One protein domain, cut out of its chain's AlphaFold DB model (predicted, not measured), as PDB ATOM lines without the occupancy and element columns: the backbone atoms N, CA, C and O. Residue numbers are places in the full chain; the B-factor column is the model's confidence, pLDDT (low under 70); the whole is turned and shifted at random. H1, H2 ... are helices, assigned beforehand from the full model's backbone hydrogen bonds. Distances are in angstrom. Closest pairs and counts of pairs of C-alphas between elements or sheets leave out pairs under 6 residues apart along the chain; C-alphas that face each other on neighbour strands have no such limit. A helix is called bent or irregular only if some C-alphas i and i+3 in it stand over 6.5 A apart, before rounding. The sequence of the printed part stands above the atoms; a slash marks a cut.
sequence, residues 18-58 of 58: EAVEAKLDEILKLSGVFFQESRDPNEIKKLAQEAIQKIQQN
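What this domain is: This is residues 18 to 58 of the 58 residues of an uncharacterized protein of Candidatus Moranbacteria bacterium GW2011_GWF1_34_10 (UniProt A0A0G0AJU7). Two helices, H1 and H2, lie at the two ends of a flat, open frame, and the unnamed stretch of residues 31 to 40 joins the end of H1 to the start of H2, with no core between them. The printed part has 41 residues with two named helices, H1 then H2, and no named strand; its class is all helix. The whole is loose, with a radius of gyration of the C-alphas of 12.7 A, and the C-alphas span 33 by 29 by 12 A.

Where its parts are: Find C-alpha 18 at (-10.611, -45.602, -40.752); from there H1, residues 18 to 30, runs 18.6 A to C-alpha 30 at (-11.637, -47.349, -22.275). Go on past residues 31 to 40 to Pro 41, where H2, residues 41 to 56, begins. H2 is the longest helix, 22.7 A from first to last C-alpha, and ends with C-alpha 56 at (2.701, -35.669, -13.008). Neither helix is bent.

How they stand to each other: Compare the C-alphas of H1 and H2 and you will find the two helices apart, with no C-alpha of the one within 8 A of the other. The link from H1 to H2, with 10 residues between them, is short but not tight. Residues 18 to 24 and 26 to 30 of H1 stand free, and so do residues 52 to 56 of H2. Along the backbones of H1 and H2, every O i to N i+4 pair is within hydrogen-bond range.

The domain as a whole: Look for the two C-alphas farthest apart at Ala 19 and Asn 42, 34.0 A from each other. The printed part has no cut and ends at Asn 58, the chain's last residue. In the B-factor column the mean pLDDT of the printed part is 74.5, and you will find values under 70 at residues 29 to 38 and 56 to 58.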
ATOM      1  N   GLU A  18      -9.332 -45.356 -41.427       93.19
ATOM      2  CA  GLU A  18     -10.611 -45.602 -40.752       93.19
ATOM      3  C   GLU A  18     -10.487 -46.683 -39.665       93.19
ATOM      4  O   GLU A  18     -11.125 -46.608 -38.617       93.19
ATOM      5  N   ALA A  19      -9.641 -47.697 -39.890       88.88
ATOM      6  CA  ALA A  19      -9.399 -48.755 -38.912       88.88
ATOM      7  C   ALA A  19      -8.568 -48.256 -37.721       88.88
ATOM      8  O   ALA A  19      -8.815 -48.658 -36.583       88.88
ATOM      9  N   VAL A  20      -7.605 -47.361 -37.972       88.88
ATOM     10  CA  VAL A  20      -6.835 -46.685 -36.919       88.88
ATOM     11  C   VAL A  20      -7.743 -45.775 -36.093       88.88
ATOM     12  O   VAL A  20      -7.705 -45.856 -34.868       88.88
ATOM     13  N   GLU A  21      -8.597 -44.976 -36.735       85.50
ATOM     14  CA  GLU A  21      -9.559 -44.084 -36.069       85.50
ATOM     15  C   GLU A  21     -10.541 -44.862 -35.188       85.50
ATOM     16  O   GLU A  21     -10.686 -44.554 -34.006       85.50
ATOM     17  N   ALA A  22     -11.137 -45.938 -35.712       87.62
ATOM     18  CA  ALA A  22     -12.040 -46.791 -34.940       87.62
ATOM     19  C   ALA A  22     -11.352 -47.413 -33.712       87.62
ATOM     20  O   ALA A  22     -11.958 -47.519 -32.641       87.62
ATOM     21  N   LYS A  23     -10.075 -47.804 -33.847       87.12
ATOM     22  CA  LYS A  23      -9.299 -48.345 -32.725       87.12
ATOM     23  C   LYS A  23      -8.956 -47.269 -31.697       87.12
ATOM     24  O   LYS A  23      -8.990 -47.541 -30.496       87.12
ATOM     25  N   LEU A  24      -8.656 -46.057 -32.154       84.81
ATOM     26  CA  LEU A  24      -8.402 -44.910 -31.292       84.81
ATOM     27  C   LEU A  24      -9.642 -44.576 -30.453       84.81
ATOM     28  O   LEU A  24      -9.531 -44.450 -29.237       84.81
ATOM     29  N   ASP A  25     -10.822 -44.526 -31.073       80.62
ATOM     30  CA  ASP A  25     -12.099 -44.270 -30.396       80.62
ATOM     31  C   ASP A  25     -12.407 -45.302 -29.302       80.62
ATOM     32  O   ASP A  25     -12.912 -44.957 -28.230       80.62
ATOM     33  N   GLU A  26     -12.109 -46.577 -29.553       82.31
ATOM     34  CA  GLU A  26     -12.262 -47.651 -28.568       82.31
ATOM     35  C   GLU A  26     -11.325 -47.442 -27.368       82.31
ATOM     36  O   GLU A  26     -11.762 -47.483 -26.215       82.31
ATOM     37  N   ILE A  27     -10.045 -47.158 -27.629       81.75
ATOM     38  CA  ILE A  27      -9.033 -46.931 -26.587       81.75
ATOM     39  C   ILE A  27      -9.356 -45.670 -25.777       81.75
ATOM     40  O   ILE A  27      -9.234 -45.676 -24.551       81.75
ATOM     41  N   LEU A  28      -9.799 -44.595 -26.426       76.06
ATOM     42  CA  LEU A  28     -10.170 -43.342 -25.765       76.06
ATOM     43  C   LEU A  28     -11.364 -43.532 -24.819       76.06
ATOM     44  O   LEU A  28     -11.330 -43.062 -23.681       76.06
ATOM     45  N   LYS A  29     -12.373 -44.313 -25.229       69.25
ATOM     46  CA  LYS A  29     -13.495 -44.692 -24.353       69.25
ATOM     47  C   LYS A  29     -13.034 -45.503 -23.141       69.25
ATOM     48  O   LYS A  29     -13.495 -45.248 -22.031       69.25
ATOM     49  N   LEU A  30     -12.134 -46.467 -23.341       69.94
ATOM     50  CA  LEU A  30     -11.637 -47.349 -22.275       69.94
ATOM     51  C   LEU A  30     -10.672 -46.650 -21.310       69.94
ATOM     52  O   LEU A  30     -10.634 -46.987 -20.130       69.94
ATOM     53  N   SER A  31      -9.916 -45.664 -21.789       64.88
ATOM     54  CA  SER A  31      -8.961 -44.888 -20.984       64.88
ATOM     55  C   SER A  31      -9.621 -43.810 -20.119       64.88
ATOM     56  O   SER A  31      -8.932 -43.113 -19.376       64.88
ATOM     57  N   GLY A  32     -10.951 -43.661 -20.184       56.69
ATOM     58  CA  GLY A  32     -11.674 -42.622 -19.448       56.69
ATOM     59  C   GLY A  32     -11.299 -41.206 -19.895       56.69
ATOM     60  O   GLY A  32     -11.547 -40.241 -19.169       56.69
ATOM     61  N   VAL A  33     -10.685 -41.071 -21.076       58.06
ATOM     62  CA  VAL A  33     -10.390 -39.783 -21.698       58.06
ATOM     63  C   VAL A  33     -11.685 -39.296 -22.333       58.06
ATOM     64  O   VAL A  33     -12.023 -39.613 -23.471       58.06
ATOM     65  N   PHE A  34     -12.456 -38.545 -21.554       57.62
ATOM     66  CA  PHE A  34     -13.653 -37.886 -22.050       57.62
ATOM     67  C   PHE A  34     -13.237 -36.714 -22.936       57.62
ATOM     68  O   PHE A  34     -12.636 -35.747 -22.466       57.62
ATOM     69  N   PHE A  35     -13.564 -36.798 -24.222       57.25
ATOM     70  CA  PHE A  35     -13.470 -35.663 -25.126       57.25
ATOM     71  C   PHE A  35     -14.494 -34.606 -24.682       57.25
ATOM     72  O   PHE A  35     -15.694 -34.751 -24.910       57.25
ATOM     73  N   GLN A  36     -14.026 -33.574 -23.981       57.91
ATOM     74  CA  GLN A  36     -14.815 -32.382 -23.684       57.91
ATOM     75  C   GLN A  36     -14.468 -31.303 -24.702       57.91
ATOM     76  O   GLN A  36     -13.449 -30.621 -24.606       57.91
ATOM     77  N   GLU A  37     -15.338 -31.166 -25.694       55.09
ATOM     78  CA  GLU A  37     -15.270 -30.087 -26.666       55.09
ATOM     79  C   GLU A  37     -15.805 -28.805 -26.004       55.09
ATOM     80  O   GLU A  37     -17.011 -28.564 -25.962       55.09
ATOM     81  N   SER A  38     -14.915 -27.994 -25.424       60.88
ATOM     82  CA  SER A  38     -15.263 -26.639 -24.984       60.88
ATOM     83  C   SER A  38     -14.799 -25.618 -26.016       60.88
ATOM     84  O   SER A  38     -13.700 -25.713 -26.557       60.88
ATOM     85  N   ARG A  39     -15.644 -24.619 -26.288       72.38
ATOM     86  CA  ARG A  39     -15.281 -23.436 -27.085       72.38
ATOM     87  C   ARG A  39     -14.830 -22.263 -26.211       72.38
ATOM     88  O   ARG A  39     -14.461 -21.229 -26.761       72.38
ATOM     89  N   ASP A  40     -14.865 -22.406 -24.883       80.94
ATOM     90  CA  ASP A  40     -14.383 -21.399 -23.936       80.94
ATOM     91  C   ASP A  40     -12.879 -21.610 -23.666       80.94
ATOM     92  O   ASP A  40     -12.489 -22.618 -23.065       80.94
ATOM     93  N   PRO A  41     -12.006 -20.661 -24.055       79.00
ATOM     94  CA  PRO A  41     -10.567 -20.754 -23.814       79.00
ATOM     95  C   PRO A  41     -10.185 -20.955 -22.340       79.00
ATOM     96  O   PRO A  41      -9.159 -21.578 -22.055       79.00
ATOM     97  N   ASN A  42     -10.982 -20.443 -21.397       82.81
ATOM     98  CA  ASN A  42     -10.709 -20.594 -19.966       82.81
ATOM     99  C   ASN A  42     -10.976 -22.021 -19.486       82.81
ATOM    100  O   ASN A  42     -10.213 -22.553 -18.677       82.81
ATOM    101  N   GLU A  43     -12.028 -22.647 -20.002       79.62
ATOM    102  CA  GLU A  43     -12.372 -24.031 -19.692       79.62
ATOM    103  C   GLU A  43     -11.346 -24.993 -20.301       79.62
ATOM    104  O   GLU A  43     -10.837 -25.862 -19.594       79.62
ATOM    105  N   ILE A  44     -10.919 -24.758 -21.548       77.94
ATOM    106  CA  ILE A  44      -9.823 -25.512 -22.183       77.94
ATOM    107  C   ILE A  44      -8.542 -25.413 -21.344       77.94
ATOM    108  O   ILE A  44      -7.890 -26.422 -21.069       77.94
ATOM    109  N   LYS A  45      -8.181 -24.202 -20.900       77.06
ATOM    110  CA  LYS A  45      -6.989 -23.982 -20.069       77.06
ATOM    111  C   LYS A  45      -7.071 -24.746 -18.746       77.06
ATOM    112  O   LYS A  45      -6.072 -25.329 -18.326       77.06
ATOM    113  N   LYS A  46      -8.243 -24.761 -18.108       83.88
ATOM    114  CA  LYS A  46      -8.484 -25.500 -16.863       83.88
ATOM    115  C   LYS A  46      -8.343 -27.010 -17.074       83.88
ATOM    116  O   LYS A  46      -7.587 -27.649 -16.349       83.88
ATOM    117  N   LEU A  47      -8.994 -27.559 -18.099       80.69
ATOM    118  CA  LEU A  47      -8.929 -28.987 -18.430       80.69
ATOM    119  C   LEU A  47      -7.496 -29.436 -18.751       80.69
ATOM    120  O   LEU A  47      -7.046 -30.476 -18.271       80.69
ATOM    121  N   ALA A  48      -6.742 -28.620 -19.494       79.19
ATOM    122  CA  ALA A  48      -5.339 -28.893 -19.789       79.19
ATOM    123  C   ALA A  48      -4.467 -28.915 -18.519       79.19
ATOM    124  O   ALA A  48      -3.618 -29.792 -18.368       79.19
ATOM    125  N   GLN A  49      -4.686 -27.986 -17.583       81.19
ATOM    126  CA  GLN A  49      -3.964 -27.961 -16.305       81.19
ATOM    127  C   GLN A  49      -4.271 -29.191 -15.441       81.19
ATOM    128  O   GLN A  49      -3.350 -29.778 -14.871       81.19
ATOM    129  N   GLU A  50      -5.536 -29.612 -15.375       81.06
ATOM    130  CA  GLU A  50      -5.948 -30.818 -14.647       81.06
ATOM    131  C   GLU A  50      -5.332 -32.091 -15.248       81.06
ATOM    132  O   GLU A  50      -4.873 -32.966 -14.511       81.06
ATOM    133  N   ALA A  51      -5.264 -32.187 -16.579       78.56
ATOM    134  CA  ALA A  51      -4.623 -33.306 -17.267       78.56
ATOM    135  C   ALA A  51      -3.116 -33.379 -16.968       78.56
ATOM    136  O   ALA A  51      -2.608 -34.447 -16.627       78.56
ATOM    137  N   ILE A  52      -2.410 -32.242 -17.017       74.75
ATOM    138  CA  ILE A  52      -0.976 -32.166 -16.691       74.75
ATOM    139  C   ILE A  52      -0.720 -32.611 -15.247       74.75
ATOM    140  O   ILE A  52       0.187 -33.406 -15.008       74.75
ATOM    141  N   GLN A  53      -1.530 -32.151 -14.289       74.25
ATOM    142  CA  GLN A  53      -1.383 -32.551 -12.886       74.25
ATOM    143  C   GLN A  53      -1.577 -34.058 -12.681       74.25
ATOM    144  O   GLN A  53      -0.804 -34.669 -11.948       74.25
ATOM    145  N   LYS A  54      -2.563 -34.674 -13.345       72.19
ATOM    146  CA  LYS A  54      -2.802 -36.127 -13.255       72.19
ATOM    147  C   LYS A  54      -1.658 -36.958 -13.836       72.19
ATOM    148  O   LYS A  54      -1.369 -38.027 -13.305       72.19
ATOM    149  N   ILE A  55      -1.017 -36.475 -14.901       71.12
ATOM    150  CA  ILE A  55       0.157 -37.130 -15.499       71.12
ATOM    151  C   ILE A  55       1.366 -37.022 -14.568       71.12
ATOM    152  O   ILE A  55       2.110 -37.976 -14.434       71.12
ATOM    153  N   GLN A  56       1.558 -35.880 -13.905       68.81
ATOM    154  CA  GLN A  56       2.701 -35.669 -13.008       68.81
ATOM    155  C   GLN A  56       2.608 -36.431 -11.677       68.81
ATOM    156  O   GLN A  56       3.614 -36.550 -10.981       68.81
ATOM    157  N   GLN A  57       1.413 -36.883 -11.286       66.25
ATOM    158  CA  GLN A  57       1.172 -37.589 -10.020       66.25
ATOM    159  C   GLN A  57       1.242 -39.122 -10.128       66.25
ATOM    160  O   GLN A  57       1.215 -39.779  -9.087       66.25
ATOM    161  N   ASN A  58       1.331 -39.682 -11.340       47.78
ATOM    162  CA  ASN A  58       1.543 -41.113 -11.601       47.78
ATOM    163  C   ASN A  58       2.940 -41.350 -12.182       47.78
ATOM    164  O   ASN A  58       3.459 -42.469 -11.982       47.78
TER     165      ASN A  58